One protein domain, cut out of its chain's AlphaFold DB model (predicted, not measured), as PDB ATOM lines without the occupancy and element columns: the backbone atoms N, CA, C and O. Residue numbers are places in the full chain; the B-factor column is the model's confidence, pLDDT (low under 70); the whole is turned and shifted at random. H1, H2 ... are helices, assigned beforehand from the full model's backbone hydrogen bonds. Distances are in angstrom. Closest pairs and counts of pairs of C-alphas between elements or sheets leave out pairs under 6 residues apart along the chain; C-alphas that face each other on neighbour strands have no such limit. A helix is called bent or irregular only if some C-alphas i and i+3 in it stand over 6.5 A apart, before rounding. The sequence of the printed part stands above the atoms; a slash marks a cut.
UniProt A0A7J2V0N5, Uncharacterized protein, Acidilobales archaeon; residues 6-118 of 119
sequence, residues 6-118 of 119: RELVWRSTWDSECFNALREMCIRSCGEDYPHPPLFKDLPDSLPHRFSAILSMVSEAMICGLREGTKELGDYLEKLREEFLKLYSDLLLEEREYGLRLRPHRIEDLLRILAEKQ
ATOM      1  N   ARG A   6      20.410  26.835 -12.654       90.00
ATOM      2  CA  ARG A   6      20.524  26.549 -14.081       90.00
ATOM      3  C   ARG A   6      21.758  25.710 -14.419       90.00
ATOM      4  O   ARG A   6      21.638  24.692 -15.096       90.00
ATOM      5  N   GLU A   7      22.936  26.115 -13.948       90.25
ATOM      6  CA  GLU A   7      24.193  25.394 -14.189       90.25
ATOM      7  C   GLU A   7      24.177  23.994 -13.569       90.25
ATOM      8  O   GLU A   7      24.607  23.035 -14.211       90.25
ATOM      9  N   LEU A   8      23.662  23.859 -12.344       89.88
ATOM     10  CA  LEU A   8      23.566  22.565 -11.672       89.88
ATOM     11  C   LEU A   8      22.668  21.593 -12.451       89.88
ATOM     12  O   LEU A   8      23.051  20.440 -12.657       89.88
ATOM     13  N   VAL A   9      21.507  22.056 -12.927       91.69
ATOM     14  CA  VAL A   9      20.593  21.249 -13.752       91.69
ATOM     15  C   VAL A   9      21.263  20.829 -15.058       91.69
ATOM     16  O   VAL A   9      21.242  19.646 -15.395       91.69
ATOM     17  N   TRP A  10      21.917  21.758 -15.759       92.88
ATOM     18  CA  TRP A  10      22.620  21.445 -17.004       92.88
ATOM     19  C   TRP A  10      23.746  20.439 -16.806       92.88
ATOM     20  O   TRP A  10      23.818  19.458 -17.541       92.88
ATOM     21  N   ARG A  11      24.595  20.609 -15.790       93.62
ATOM     22  CA  ARG A  11      25.651  19.631 -15.485       93.62
ATOM     23  C   ARG A  11      25.081  18.249 -15.185       93.62
ATOM     24  O   ARG A  11      25.590  17.255 -15.694       93.62
ATOM     25  N   SER A  12      23.974  18.198 -14.449       94.19
ATOM     26  CA  SER A  12      23.292  16.952 -14.087       94.19
ATOM     27  C   SER A  12      22.736  16.170 -15.282       94.19
ATOM     28  O   SER A  12      22.356  15.016 -15.113       94.19
ATOM     29  N   THR A  13      22.680  16.743 -16.490       93.81
ATOM     30  CA  THR A  13      22.302  15.982 -17.697       93.81
ATOM     31  C   THR A  13      23.393  14.996 -18.134       93.81
ATOM     32  O   THR A  13      23.084  13.912 -18.634       93.81
ATOM     33  N   TRP A  14      24.664  15.318 -17.887       93.62
ATOM     34  CA  TRP A  14      25.810  14.535 -18.362       93.62
ATOM     35  C   TRP A  14      26.662  13.956 -17.232       93.62
ATOM     36  O   TRP A  14      27.434  13.029 -17.463       93.62
ATOM     37  N   ASP A  15      26.515  14.483 -16.018       94.75
ATOM     38  CA  ASP A  15      27.335  14.142 -14.864       94.75
ATOM     39  C   ASP A  15      26.487  13.482 -13.768       94.75
ATOM     40  O   ASP A  15      25.572  14.088 -13.195       94.75
ATOM     41  N   SER A  16      26.800  12.218 -13.471       94.25
ATOM     42  CA  SER A  16      26.075  11.435 -12.472       94.25
ATOM     43  C   SER A  16      26.309  11.912 -11.041       94.25
ATOM     44  O   SER A  16      25.422  11.745 -10.208       94.25
ATOM     45  N   GLU A  17      27.475  12.483 -10.723       92.88
ATOM     46  CA  GLU A  17      27.755  13.009  -9.382       92.88
ATOM     47  C   GLU A  17      26.934  14.275  -9.130       92.88
ATOM     48  O   GLU A  17      26.268  14.387  -8.098       92.88
ATOM     49  N   CYS A  18      26.890  15.180 -10.113       92.62
ATOM     50  CA  CYS A  18      26.042  16.371 -10.083       92.62
ATOM     51  C   CYS A  18      24.563  15.992  -9.957       92.62
ATOM     52  O   CYS A  18      23.857  16.536  -9.104       92.62
ATOM     53  N   PHE A  19      24.108  15.015 -10.748       94.56
ATOM     54  CA  PHE A  19      22.739  14.517 -10.652       94.56
ATOM     55  C   PHE A  19      22.437  13.906  -9.282       94.56
ATOM     56  O   PHE A  19      21.382  14.176  -8.714       94.56
ATOM     57  N   ASN A  20      23.344  13.101  -8.724       92.19
ATOM     58  CA  ASN A  20      23.133  12.478  -7.419       92.19
ATOM     59  C   ASN A  20      23.068  13.523  -6.296       92.19
ATOM     60  O   ASN A  20      22.202  13.416  -5.428       92.19
ATOM     61  N   ALA A  21      23.895  14.571  -6.348       89.94
ATOM     62  CA  ALA A  21      23.806  15.692  -5.413       89.94
ATOM     63  C   ALA A  21      22.451  16.420  -5.522       89.94
ATOM     64  O   ALA A  21      21.800  16.689  -4.511       89.94
ATOM     65  N   LEU A  22      21.985  16.677  -6.748       89.81
ATOM     66  CA  LEU A  22      20.673  17.278  -7.007       89.81
ATOM     67  C   LEU A  22      19.526  16.392  -6.498       89.81
ATOM     68  O   LEU A  22      18.584  16.875  -5.872       89.81
ATOM     69  N   ARG A  23      19.622  15.081  -6.727       90.81
ATOM     70  CA  ARG A  23      18.663  14.073  -6.269       90.81
ATOM     71  C   ARG A  23      18.571  14.034  -4.745       90.81
ATOM     72  O   ARG A  23      17.467  13.996  -4.213       90.81
ATOM     73  N   GLU A  24      19.701  14.074  -4.038       88.75
ATOM     74  CA  GLU A  24      19.721  14.150  -2.571       88.75
ATOM     75  C   GLU A  24      19.046  15.415  -2.042       88.75
ATOM     76  O   GLU A  24      18.295  15.341  -1.069       88.75
ATOM     77  N   MET A  25      19.272  16.564  -2.687       85.19
ATOM     78  CA  MET A  25      18.557  17.794  -2.343       85.19
ATOM     79  C   MET A  25      17.045  17.615  -2.509       85.19
ATOM     80  O   MET A  25      16.295  17.958  -1.601       85.19
ATOM     81  N   CYS A  26      16.602  17.011  -3.616       86.88
ATOM     82  CA  CYS A  26      15.181  16.776  -3.875       86.88
ATOM     83  C   CYS A  26      14.531  15.865  -2.824       86.88
ATOM     84  O   CYS A  26      13.443  16.165  -2.339       86.88
ATOM     85  N   ILE A  27      15.218  14.788  -2.424       88.00
ATOM     86  CA  ILE A  27      14.761  13.890  -1.352       88.00
ATOM     87  C   ILE A  27      14.594  14.657  -0.039       88.00
ATOM     88  O   ILE A  27      13.591  14.494   0.645       88.00
ATOM     89  N   ARG A  28      15.564  15.506   0.321       84.69
ATOM     90  CA  ARG A  28      15.498  16.287   1.565       84.69
ATOM     91  C   ARG A  28      14.352  17.296   1.562       84.69
ATOM     92  O   ARG A  28      13.810  17.554   2.626       84.69
ATOM     93  N   SER A  29      14.009  17.856   0.401       82.88
ATOM     94  CA  SER A  29      12.936  18.849   0.267       82.88
ATOM     95  C   SER A  29      11.528  18.256   0.242       82.88
ATOM     96  O   SER A  29      10.603  18.950   0.638       82.88
ATOM     97  N   CYS A  30      11.347  17.027  -0.251       81.50
ATOM     98  CA  CYS A  30      10.029  16.376  -0.307       81.50
ATOM     99  C   CYS A  30       9.810  15.297   0.760       81.50
ATOM    100  O   CYS A  30       8.684  14.844   0.935       81.50
ATOM    101  N   GLY A  31      10.858  14.831   1.444       79.56
ATOM    102  CA  GLY A  31      10.739  13.780   2.453       79.56
ATOM    103  C   GLY A  31      10.036  12.528   1.914       79.56
ATOM    104  O   GLY A  31      10.460  11.941   0.917       79.56
ATOM    105  N   GLU A  32       8.955  12.122   2.582       74.88
ATOM    106  CA  GLU A  32       8.160  10.938   2.225       74.88
ATOM    107  C   GLU A  32       7.312  11.125   0.952       74.88
ATOM    108  O   GLU A  32       6.934  10.130   0.331       74.88
ATOM    109  N   ASP A  33       7.086  12.366   0.501       75.56
ATOM    110  CA  ASP A  33       6.298  12.673  -0.702       75.56
ATOM    111  C   ASP A  33       7.056  12.378  -2.010       75.56
ATOM    112  O   ASP A  33       6.476  12.411  -3.098       75.56
ATOM    113  N   TYR A  34       8.349  12.034  -1.925       76.50
ATOM    114  CA  TYR A  34       9.158  11.612  -3.072       76.50
ATOM    115  C   TYR A  34       9.835  10.250  -2.842       76.50
ATOM    116  O   TYR A  34      11.065  10.153  -2.795       76.50
ATOM    117  N   PRO A  35       9.048   9.162  -2.717       64.19
ATOM    118  CA  PRO A  35       9.536   7.870  -2.227       64.19
ATOM    119  C   PRO A  35      10.489   7.161  -3.202       64.19
ATOM    120  O   PRO A  35      11.296   6.326  -2.788       64.19
ATOM    121  N   HIS A  36      10.432   7.492  -4.498       78.19
ATOM    122  CA  HIS A  36      11.219   6.828  -5.541       78.19
ATOM    123  C   HIS A  36      11.854   7.819  -6.532       78.19
ATOM    124  O   HIS A  36      11.477   7.853  -7.705       78.19
ATOM    125  N   PRO A  37      12.851   8.613  -6.099       83.12
ATOM    126  CA  PRO A  37      13.602   9.476  -7.002       83.12
ATOM    127  C   PRO A  37      14.368   8.618  -8.019       83.12
ATOM    128  O   PRO A  37      15.068   7.686  -7.588       83.12
ATOM    129  N   PRO A  38      14.326   8.949  -9.323       89.31
ATOM    130  CA  PRO A  38      15.012   8.178 -10.358       89.31
ATOM    131  C   PRO A  38      16.520   8.121 -10.097       89.31
ATOM    132  O   PRO A  38      17.094   9.044  -9.511       89.31
ATOM    133  N   LEU A  39      17.178   7.042 -10.521       92.81
ATOM    134  CA  LEU A  39      18.638   6.990 -10.589       92.81
ATOM    135  C   LEU A  39      19.105   7.596 -11.916       92.81
ATOM    136  O   LEU A  39      18.357   7.636 -12.888       92.81
ATOM    137  N   PHE A  40      20.371   8.017 -11.988       92.62
ATOM    138  CA  PHE A  40      20.922   8.621 -13.208       92.62
ATOM    139  C   PHE A  40      20.759   7.721 -14.444       92.62
ATOM    140  O   PHE A  40      20.426   8.193 -15.525       92.62
ATOM    141  N   LYS A  41      20.943   6.409 -14.264       92.81
ATOM    142  CA  LYS A  41      20.787   5.391 -15.317       92.81
ATOM    143  C   LYS A  41      19.338   5.175 -15.777       92.81
ATOM    144  O   LYS A  41      19.137   4.553 -16.810       92.81
ATOM    145  N   ASP A  42      18.361   5.634 -14.996       92.88
ATOM    146  CA  ASP A  42      16.936   5.513 -15.322       92.88
ATOM    147  C   ASP A  42      16.447   6.732 -16.128       92.88
ATOM    148  O   ASP A  42      15.305   6.763 -16.588       92.88
ATOM    149  N   LEU A  43      17.291   7.761 -16.283       92.56
ATOM    150  CA  LEU A  43      16.965   8.941 -17.071       92.56
ATOM    151  C   LEU A  43      16.963   8.618 -18.572       92.56
ATOM    152  O   LEU A  43      17.810   7.850 -19.028       92.56
ATOM    153  N   PRO A  44      16.095   9.271 -19.368       92.56
ATOM    154  CA  PRO A  44      16.118   9.149 -20.823       92.56
ATOM    155  C   PRO A  44      17.515   9.399 -21.403       92.56
ATOM    156  O   PRO A  44      18.225  10.284 -20.933       92.56
ATOM    157  N   ASP A  45      17.907   8.677 -22.449       90.62
ATOM    158  CA  ASP A  45      19.228   8.863 -23.077       90.62
ATOM    159  C   ASP A  45      19.298  10.108 -23.968       90.62
ATOM    160  O   ASP A  45      20.349  10.726 -24.116       90.62
ATOM    161  N   SER A  46      18.169  10.512 -24.545       91.56
ATOM    162  CA  SER A  46      18.082  11.715 -25.368       91.56
ATOM    163  C   SER A  46      18.127  12.974 -24.500       91.56
ATOM    164  O   SER A  46      17.288  13.127 -23.606       91.56
ATOM    165  N   LEU A  47      19.035  13.897 -24.829       90.19
ATOM    166  CA  LEU A  47      19.240  15.167 -24.128       90.19
ATOM    167  C   LEU A  47      17.946  15.926 -23.781       90.19
ATOM    168  O   LEU A  47      17.735  16.170 -22.591       90.19
ATOM    169  N   PRO A  48      17.049  16.253 -24.732       90.75
ATOM    170  CA  PRO A  48      15.903  17.109 -24.433       90.75
ATOM    171  C   PRO A  48      14.938  16.438 -23.434       90.75
ATOM    172  O   PRO A  48      14.457  17.068 -22.491       90.75
ATOM    173  N   HIS A  49      14.736  15.118 -23.540       90.88
ATOM    174  CA  HIS A  49      13.934  14.364 -22.571       90.88
ATOM    175  C   HIS A  49      14.634  14.211 -21.215       90.88
ATOM    176  O   HIS A  49      13.973  14.298 -20.178       90.88
ATOM    177  N   ARG A  50      15.959  14.008 -21.198       93.00
ATOM    178  CA  ARG A  50      16.747  13.936 -19.961       93.00
ATOM    179  C   ARG A  50      16.674  15.245 -19.192       93.00
ATOM    180  O   ARG A  50      16.366  15.242 -18.002       93.00
ATOM    181  N   PHE A  51      16.913  16.355 -19.883       92.06
ATOM    182  CA  PHE A  51      16.818  17.698 -19.331       92.06
ATOM    183  C   PHE A  51      15.420  17.961 -18.762       92.06
ATOM    184  O   PHE A  51      15.293  18.347 -17.601       92.06
ATOM    185  N   SER A  52      14.364  17.640 -19.517       90.00
ATOM    186  CA  SER A  52      12.979  17.774 -19.047       90.00
ATOM    187  C   SER A  52      12.671  16.921 -17.810       90.00
ATOM    188  O   SER A  52      11.942  17.373 -16.923       90.00
ATOM    189  N   ALA A  53      13.199  15.697 -17.724       90.25
ATOM    190  CA  ALA A  53      13.002  14.820 -16.569       90.25
ATOM    191  C   ALA A  53      13.681  15.381 -15.308       90.25
ATOM    192  O   ALA A  53      13.052  15.466 -14.252       90.25
ATOM    193  N   ILE A  54      14.934  15.831 -15.434       92.06
ATOM    194  CA  ILE A  54      15.674  16.473 -14.338       92.06
ATOM    195  C   ILE A  54      14.950  17.740 -13.881       92.06
ATOM    196  O   ILE A  54      14.730  17.937 -12.688       92.06
ATOM    197  N   LEU A  55      14.531  18.583 -14.824       89.88
ATOM    198  CA  LEU A  55      13.848  19.834 -14.522       89.88
ATOM    199  C   LEU A  55      12.495  19.604 -13.831       89.88
ATOM    200  O   LEU A  55      12.137  20.346 -12.915       89.88
ATOM    201  N   SER A  56      11.776  18.545 -14.205       87.81
ATOM    202  CA  SER A  56      10.536  18.137 -13.532       87.81
ATOM    203  C   SER A  56      10.787  17.712 -12.082       87.81
ATOM    204  O   SER A  56      10.074  18.160 -11.190       87.81
ATOM    205  N   MET A  57      11.833  16.915 -11.833       88.44
ATOM    206  CA  MET A  57      12.232  16.503 -10.480       88.44
ATOM    207  C   MET A  57      12.578  17.707  -9.595       88.44
ATOM    208  O   MET A  57      12.106  17.800  -8.465       88.44
ATOM    209  N   VAL A  58      13.377  18.645 -10.110       88.25
ATOM    210  CA  VAL A  58      13.750  19.861  -9.371       88.25
ATOM    211  C   VAL A  58      12.534  20.731  -9.083       88.25
ATOM    212  O   VAL A  58      12.421  21.291  -7.996       88.25
ATOM    213  N   SER A  59      11.613  20.833 -10.042       84.94
ATOM    214  CA  SER A  59      10.392  21.613  -9.854       84.94
ATOM    215  C   SER A  59       9.530  21.028  -8.735       84.94
ATOM    216  O   SER A  59       9.060  21.778  -7.885       84.94
ATOM    217  N   GLU A  60       9.389  19.699  -8.678       84.31
ATOM    218  CA  GLU A  60       8.655  19.019  -7.605       84.31
ATOM    219  C   GLU A  60       9.278  19.286  -6.231       84.31
ATOM    220  O   GLU A  60       8.579  19.690  -5.305       84.31
ATOM    221  N   ALA A  61      10.605  19.155  -6.122       83.00
ATOM    222  CA  ALA A  61      11.340  19.434  -4.889       83.00
ATOM    223  C   ALA A  61      11.094  20.849  -4.353       83.00
ATOM    224  O   ALA A  61      10.900  21.040  -3.152       83.00
ATOM    225  N   MET A  62      11.062  21.839  -5.245       82.19
ATOM    226  CA  MET A  62      10.771  23.217  -4.857       82.19
ATOM    227  C   MET A  62       9.311  23.403  -4.449       82.19
ATOM    228  O   MET A  62       9.048  24.112  -3.483       82.19
ATOM    229  N   ILE A  63       8.360  22.751  -5.127       81.12
ATOM    230  CA  ILE A  63       6.948  22.772  -4.714       81.12
ATOM    231  C   ILE A  63       6.798  22.209  -3.295       81.12
ATOM    232  O   ILE A  63       6.087  22.815  -2.491       81.12
ATOM    233  N   CYS A  64       7.475  21.102  -2.968       81.06
ATOM    234  CA  CYS A  64       7.475  20.539  -1.616       81.06
ATOM    235  C   CYS A  64       8.016  21.548  -0.590       81.06
ATOM    236  O   CYS A  64       7.301  21.912   0.343       81.06
ATOM    237  N   GLY A  65       9.216  22.098  -0.821       77.31
ATOM    238  CA  GLY A  65       9.824  23.070   0.097       77.31
ATOM    239  C   GLY A  65       8.957  24.317   0.318       77.31
ATOM    240  O   GLY A  65       8.751  24.753   1.448       77.31
ATOM    241  N   LEU A  66       8.351  24.843  -0.750       76.81
ATOM    242  CA  LEU A  66       7.454  26.001  -0.680       76.81
ATOM    243  C   LEU A  66       6.138  25.715   0.065       76.81
ATOM    244  O   LEU A  66       5.529  26.648   0.609       76.81
ATOM    245  N   ARG A  67       5.664  24.462   0.061       75.75
ATOM    246  CA  ARG A  67       4.466  24.024   0.799       75.75
ATOM    247  C   ARG A  67       4.743  23.839   2.286       75.75
ATOM    248  O   ARG A  67       3.887  24.204   3.086       75.75
ATOM    249  N   GLU A  68       5.926  23.351   2.654       69.94
ATOM    250  CA  GLU A  68       6.330  23.149   4.055       69.94
ATOM    251  C   GLU A  68       6.556  24.460   4.834       69.94
ATOM    252  O   GLU A  68       6.708  24.451   6.055       69.94
ATOM    253  N   GLY A  69       6.479  25.615   4.165       58.47
ATOM    254  CA  GLY A  69       6.354  26.905   4.839       58.47
ATOM    255  C   GLY A  69       7.674  27.462   5.361       58.47
ATOM    256  O   GLY A  69       7.689  28.160   6.381       58.47
ATOM    257  N   THR A  70       8.784  27.221   4.659       56.38
ATOM    258  CA  THR A  70       9.999  28.009   4.867       56.38
ATOM    259  C   THR A  70       9.665  29.496   4.685       56.38
ATOM    260  O   THR A  70       9.145  29.926   3.656       56.38
ATOM    261  N   LYS A  71       9.909  30.302   5.731       53.38
ATOM    262  CA  LYS A  71       9.865  31.774   5.679       53.38
ATOM    263  C   LYS A  71      10.965  32.252   4.732       53.38
ATOM    264  O   LYS A  71      12.064  32.589   5.165       53.38
ATOM    265  N   GLU A  72      10.695  32.227   3.441       60.53
ATOM    266  CA  GLU A  72      11.651  32.653   2.431       60.53
ATOM    267  C   GLU A  72      11.521  34.159   2.193       60.53
ATOM    268  O   GLU A  72      10.438  34.690   1.957       60.53
ATOM    269  N   LEU A  73      12.653  34.855   2.330       64.12
ATOM    270  CA  LEU A  73      12.814  36.279   2.031       64.12
ATOM    271  C   LEU A  73      12.460  36.517   0.554       64.12
ATOM    272  O   LEU A  73      12.918  35.760  -0.298       64.12
ATOM    273  N   GLY A  74      11.679  37.556   0.241       70.62
ATOM    274  CA  GLY A  74      11.200  37.840  -1.123       70.62
ATOM    275  C   GLY A  74      12.296  37.795  -2.200       70.62
ATOM    276  O   GLY A  74      12.089  37.189  -3.248       70.62
ATOM    277  N   ASP A  75      13.491  38.304  -1.890       75.44
ATOM    278  CA  ASP A  75      14.669  38.278  -2.771       75.44
ATOM    279  C   ASP A  75      15.097  36.854  -3.176       75.44
ATOM    280  O   ASP A  75      15.561  36.616  -4.293       75.44
ATOM    281  N   TYR A  76      14.944  35.877  -2.275       78.19
ATOM    282  CA  TYR A  76      15.239  34.474  -2.568       78.19
ATOM    283  C   TYR A  76      14.229  33.898  -3.565       78.19
ATOM    284  O   TYR A  76      14.630  33.252  -4.535       78.19
ATOM    285  N   LEU A  77      12.938  34.182  -3.369       76.44
ATOM    286  CA  LEU A  77      11.871  33.743  -4.272       76.44
ATOM    287  C   LEU A  77      12.008  34.379  -5.660       76.44
ATOM    288  O   LEU A  77      11.791  33.709  -6.668       76.44
ATOM    289  N   GLU A  78      12.400  35.653  -5.727       79.94
ATOM    290  CA  GLU A  78      12.644  36.354  -6.989       79.94
ATOM    291  C   GLU A  78      13.822  35.747  -7.754       79.94
ATOM    292  O   GLU A  78      13.673  35.367  -8.916       79.94
ATOM    293  N   LYS A  79      14.958  35.529  -7.081       83.38
ATOM    294  CA  LYS A  79      16.113  34.864  -7.692       83.38
ATOM    295  C   LYS A  79      15.778  33.450  -8.172       83.38
ATOM    296  O   LYS A  79      16.225  33.031  -9.239       83.38
ATOM    297  N   LEU A  80      14.989  32.708  -7.398       82.31
ATOM    298  CA  LEU A  80      14.553  31.366  -7.766       82.31
ATOM    299  C   LEU A  80      13.665  31.401  -9.018       82.31
ATOM    300  O   LEU A  80      13.887  30.636  -9.956       82.31
ATOM    301  N   ARG A  81      12.710  32.336  -9.070       83.56
ATOM    302  CA  ARG A  81      11.856  32.568 -10.240       83.56
ATOM    303  C   ARG A  81      12.679  32.895 -11.488       83.56
ATOM    304  O   ARG A  81      12.406  32.327 -12.544       83.56
ATOM    305  N   GLU A  82      13.684  33.763 -11.387       87.19
ATOM    306  CA  GLU A  82      14.577  34.076 -12.511       87.19
ATOM    307  C   GLU A  82      15.303  32.834 -13.042       87.19
ATOM    308  O   GLU A  82      15.369  32.621 -14.253       87.19
ATOM    309  N   GLU A  83      15.842  32.000 -12.153       88.69
ATOM    310  CA  GLU A  83      16.535  30.772 -12.546       88.69
ATOM    311  C   GLU A  83      15.595  29.778 -13.239       88.69
ATOM    312  O   GLU A  83      15.962  29.197 -14.264       88.69
ATOM    313  N   PHE A  84      14.359  29.636 -12.752       86.75
ATOM    314  CA  PHE A  84      13.353  28.794 -13.402       86.75
ATOM    315  C   PHE A  84      12.925  29.319 -14.771       86.75
ATOM    316  O   PHE A  84      12.760  28.526 -15.695       86.75
ATOM    317  N   LEU A  85      12.796  30.637 -14.945       86.88
ATOM    318  CA  LEU A  85      12.504  31.224 -16.257       86.88
ATOM    319  C   LEU A  85      13.634  30.975 -17.262       86.88
ATOM    320  O   LEU A  85      13.361  30.692 -18.432       86.88
ATOM    321  N   LYS A  86      14.897  31.026 -16.821       90.94
ATOM    322  CA  LYS A  86      16.044  30.667 -17.670       90.94
ATOM    323  C   LYS A  86      15.995  29.190 -18.064       90.94
ATOM    324  O   LYS A  86      16.133  28.883 -19.240       90.94
ATOM    325  N   LEU A  87      15.729  28.295 -17.113       90.12
ATOM    326  CA  LEU A  87      15.596  26.855 -17.371       90.12
ATOM    327  C   LEU A  87      14.415  26.514 -18.288       90.12
ATOM    328  O   LEU A  87      14.528  25.645 -19.148       90.12
ATOM    329  N   TYR A  88      13.290  27.211 -18.142       87.31
ATOM    330  CA  TYR A  88      12.154  27.060 -19.048       87.31
ATOM    331  C   TYR A  88      12.496  27.549 -20.459       87.31
ATOM    332  O   TYR A  88      12.163  26.891 -21.440       87.31
ATOM    333  N   SER A  89      13.221  28.665 -20.568       89.25
ATOM    334  CA  SER A  89      13.712  29.162 -21.858       89.25
ATOM    335  C   SER A  89      14.663  28.162 -22.520       89.25
ATOM    336  O   SER A  89      14.535  27.910 -23.714       89.25
ATOM    337  N   ASP A  90      15.560  27.548 -21.744       90.75
ATOM    338  CA  ASP A  90      16.444  26.477 -22.212       90.75
ATOM    339  C   ASP A  90      15.644  25.282 -22.744       90.75
ATOM    340  O   ASP A  90      15.927  24.784 -23.829       90.75
ATOM    341  N   LEU A  91      14.582  24.871 -22.043       88.50
ATOM    342  CA  LEU A  91      13.722  23.786 -22.513       88.50
ATOM    343  C   LEU A  91      13.051  24.112 -23.851       88.50
ATOM    344  O   LEU A  91      12.985  23.253 -24.723       88.50
ATOM    345  N   LEU A  92      12.548  25.338 -24.025       88.62
ATOM    346  CA  LEU A  92      11.920  25.762 -25.280       88.62
ATOM    347  C   LEU A  92      12.922  25.791 -26.443       88.62
ATOM    348  O   LEU A  92      12.548  25.524 -27.588       88.62
ATOM    349  N   LEU A  93      14.188  26.119 -26.165       90.38
ATOM    350  CA  LEU A  93      15.264  26.042 -27.152       90.38
ATOM    351  C   LEU A  93      15.516  24.589 -27.570       90.38
ATOM    352  O   LEU A  93      15.532  24.312 -28.768       90.38
ATOM    353  N   GLU A  94      15.601  23.668 -26.610       90.50
ATOM    354  CA  GLU A  94      15.740  22.230 -26.870       90.50
ATOM    355  C   GLU A  94      14.528  21.663 -27.638       90.50
ATOM    356  O   GLU A  94      14.683  20.973 -28.644       90.50
ATOM    357  N   GLU A  95      13.295  21.995 -27.245       89.62
ATOM    358  CA  GLU A  95      12.083  21.595 -27.980       89.62
ATOM    359  C   GLU A  95      12.145  22.032 -29.452       89.62
ATOM    360  O   GLU A  95      11.805  21.263 -30.355       89.62
ATOM    361  N   ARG A  96      12.616  23.258 -29.701       89.44
ATOM    362  CA  ARG A  96      12.753  23.811 -31.048       89.44
ATOM    363  C   ARG A  96      13.864  23.135 -31.847       89.44
ATOM    364  O   ARG A  96      13.648  22.853 -33.022       89.44
ATOM    365  N   GLU A  97      15.030  22.919 -31.246       91.00
ATOM    366  CA  GLU A  97      16.186  22.305 -31.908       91.00
ATOM    367  C   GLU A  97      15.891  20.864 -32.329       91.00
ATOM    368  O   GLU A  97      16.181  20.475 -33.460       91.00
ATOM    369  N   TYR A  98      15.238  20.099 -31.454       88.56
ATOM    370  CA  TYR A  98      14.954  18.687 -31.690       88.56
ATOM    371  C   TYR A  98      13.581  18.434 -32.338       88.56
ATOM    372  O   TYR A  98      13.266  17.293 -32.673       88.56
ATOM    373  N   GLY A  99      12.757  19.470 -32.542       88.75
ATOM    374  CA  GLY A  99      11.424  19.343 -33.142       88.75
ATOM    375  C   GLY A  99      10.435  18.559 -32.272       88.75
ATOM    376  O   GLY A  99       9.616  17.797 -32.790       88.75
ATOM    377  N   LEU A 100      10.521  18.719 -30.950       88.88
ATOM    378  CA  LEU A 100       9.760  17.968 -29.950       88.88
ATOM    379  C   LEU A 100       8.865  18.889 -29.110       88.88
ATOM    380  O   LEU A 100       8.956  20.112 -29.175       88.88
ATOM    381  N   ARG A 101       7.982  18.293 -28.300       84.62
ATOM    382  CA  ARG A 101       7.157  19.017 -27.325       84.62
ATOM    383  C   ARG A 101       7.054  18.221 -26.024       84.62
ATOM    384  O   ARG A 101       6.381  17.196 -25.973       84.62
ATOM    385  N   LEU A 102       7.721  18.707 -24.990       75.88
ATOM    386  CA  LEU A 102       7.972  18.072 -23.699       75.88
ATOM    387  C   LEU A 102       7.026  18.564 -22.589       75.88
ATOM    388  O   LEU A 102       6.903  17.876 -21.581       75.88
ATOM    389  N   ARG A 103       6.312  19.690 -22.793       67.69
ATOM    390  CA  ARG A 103       5.238  20.252 -21.924       67.69
ATOM    391  C   ARG A 103       5.350  19.883 -20.426       67.69
ATOM    392  O   ARG A 103       4.570  19.060 -19.926       67.69
ATOM    393  N   PRO A 104       6.250  20.508 -19.660       63.03
ATOM    394  CA  PRO A 104       6.385  20.199 -18.246       63.03
ATOM    395  C   PRO A 104       5.361  20.999 -17.429       63.03
ATOM    396  O   PRO A 104       5.642  22.084 -16.923       63.03
ATOM    397  N   HIS A 105       4.172  20.425 -17.258       62.44
ATOM    398  CA  HIS A 105       3.095  20.944 -16.399       62.44
ATOM    399  C   HIS A 105       3.585  21.401 -15.005       62.44
ATOM    400  O   HIS A 105       3.097  22.388 -14.466       62.44
ATOM    401  N   ARG A 106       4.625  20.757 -14.461       68.12
ATOM    402  CA  ARG A 106       5.208  21.081 -13.148       68.12
ATOM    403  C   ARG A 106       5.965  22.412 -13.086       68.12
ATOM    404  O   ARG A 106       5.981  23.032 -12.028       68.12
ATOM    405  N   ILE A 107       6.573  22.870 -14.185       71.94
ATOM    406  CA  ILE A 107       7.292  24.159 -14.195       71.94
ATOM    407  C   ILE A 107       6.293  25.310 -14.204       71.94
ATOM    408  O   ILE A 107       6.459  26.282 -13.475       71.94
ATOM    409  N   GLU A 108       5.243  25.191 -15.016       74.69
ATOM    410  CA  GLU A 108       4.178  26.192 -15.093       74.69
ATOM    411  C   GLU A 108       3.458  26.325 -13.743       74.69
ATOM    412  O   GLU A 108       3.261  27.440 -13.256       74.69
ATOM    413  N   ASP A 109       3.156  25.197 -13.091       75.38
ATOM    414  CA  ASP A 109       2.583  25.179 -11.743       75.38
ATOM    415  C   ASP A 109       3.507  25.844 -10.710       75.38
ATOM    416  O   ASP A 109       3.039  26.645  -9.898       75.38
ATOM    417  N   LEU A 110       4.814  25.562 -10.753       75.75
ATOM    418  CA  LEU A 110       5.788  26.177  -9.851       75.75
ATOM    419  C   LEU A 110       5.903  27.690 -10.074       75.75
ATOM    420  O   LEU A 110       5.891  28.454  -9.110       75.75
ATOM    421  N   LEU A 111       5.976  28.139 -11.329       79.06
ATOM    422  CA  LEU A 111       6.014  29.564 -11.662       79.06
ATOM    423  C   LEU A 111       4.755  30.291 -11.169       79.06
ATOM    424  O   LEU A 111       4.860  31.419 -10.685       79.06
ATOM    425  N   ARG A 112       3.583  29.642 -11.231       81.00
ATOM    426  CA  ARG A 112       2.337  30.177 -10.662       81.00
ATOM    427  C   ARG A 112       2.403  30.279  -9.136       81.00
ATOM    428  O   ARG A 112       2.103  31.343  -8.605       81.00
ATOM    429  N   ILE A 113       2.842  29.227  -8.438       79.31
ATOM    430  CA  ILE A 113       2.983  29.233  -6.967       79.31
ATOM    431  C   ILE A 113       3.939  30.342  -6.510       79.31
ATOM    432  O   ILE A 113       3.671  31.034  -5.528       79.31
ATOM    433  N   LEU A 114       5.053  30.532  -7.225       78.69
ATOM    434  CA  LEU A 114       6.011  31.598  -6.933       78.69
ATOM    435  C   LEU A 114       5.393  32.990  -7.112       78.69
ATOM    436  O   LEU A 114       5.634  33.864  -6.285       78.69
ATOM    437  N   ALA A 115       4.576  33.195  -8.150       78.31
ATOM    438  CA  ALA A 115       3.864  34.455  -8.361       78.31
ATOM    439  C   ALA A 115       2.815  34.732  -7.268       78.31
ATOM    440  O   ALA A 115       2.717  35.863  -6.802       78.31
ATOM    441  N   GLU A 116       2.069  33.715  -6.824       80.19
ATOM    442  CA  GLU A 116       1.067  33.844  -5.753       80.19
ATOM    443  C   GLU A 116       1.686  34.195  -4.394       80.19
ATOM    444  O   GLU A 116       1.076  34.917  -3.617       80.19
ATOM    445  N   LYS A 117       2.902  33.721  -4.098       73.25
ATOM    446  CA  LYS A 117       3.611  34.026  -2.840       73.25
ATOM    447  C   LYS A 117       4.295  35.401  -2.817       73.25
ATOM    448  O   LYS A 117       4.789  35.802  -1.766       73.25
ATOM    449  N   GLN A 118       4.372  36.091  -3.957       65.81
ATOM    450  CA  GLN A 118       4.981  37.422  -4.088       65.81
ATOM    451  C   GLN A 118       3.968  38.577  -3.973       65.81
ATOM    452  O   GLN A 118       4.399  39.722  -3.825       65.81
TER     453      GLN A 118
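AT A GLANCE: This is residues 6 to 118 of the 119 residues of an uncharacterized protein of Acidilobales archaeon (UniProt A0A7J2V0N5). The longest helix, H4, makes an up-and-down bundle with H3 and H5, each running against the one before; H3 lies in the middle of the domain. Kinked H2 packs on H3, away from H4 and H5, and short H1 covers one side from H2 to H4. The 113 printed residues hold five named helices, H1 to H5 in order, and no named strand: all helix, mostly crossed in packing. The whole is compact, with a radius of gyration of the C-alphas of 13.8 A and spans of 38 by 29 by 21 A.

IN THESE COORDINATES: Find C-alpha 74 at (11.200, 37.840, -1.123); from there H4 runs 36.3 A to residue 98. H3, residues 47 to 67, is 30.3 A long, and H5, residues 105 to 116, 16.8 A. H2, residues 16 to 33, 23.0 A, has a kink of 55 degrees near residue 27 and is irregular: C-alphas 29 and 32 are 9.4 A apart. H1, residues 6 to 14, 13.8 A, begins at (20.524, 26.549, -14.081).

HOW THE PARTS SIT: Start at the hub, H3, which touches the other 4. H3 and H4 form a helical hairpin at a shallow tilt of 21 degrees; their closest C-alphas, of Pro 48 and Glu 94, are 5.7 A apart. H4 and H5 form another, at 27 degrees, closest at C-alphas 81 and 111, 6.7 A. H2 touches H3 with residues 22 to 30 alone, closest at C-alphas 26 and 61, 4.8 A. H1 touches H4, closest at C-alphas 6 and 87, 5.9 A. H1 and H5 are apart. Every O i to N i+4 pair is within hydrogen-bond range in H3, H4 and H5; H1 has 4 of 5, H2 12 of 14.

THE WHOLE: The C-alphas farthest apart, of Lys 71 and Gly 99, are 40.8 A apart. The printed part has no cut; the link from H2 to H3, residues 34 to 46, is long. Look for pLDDT under 70 at residues 35, 68 to 73, 103 to 106 and 118.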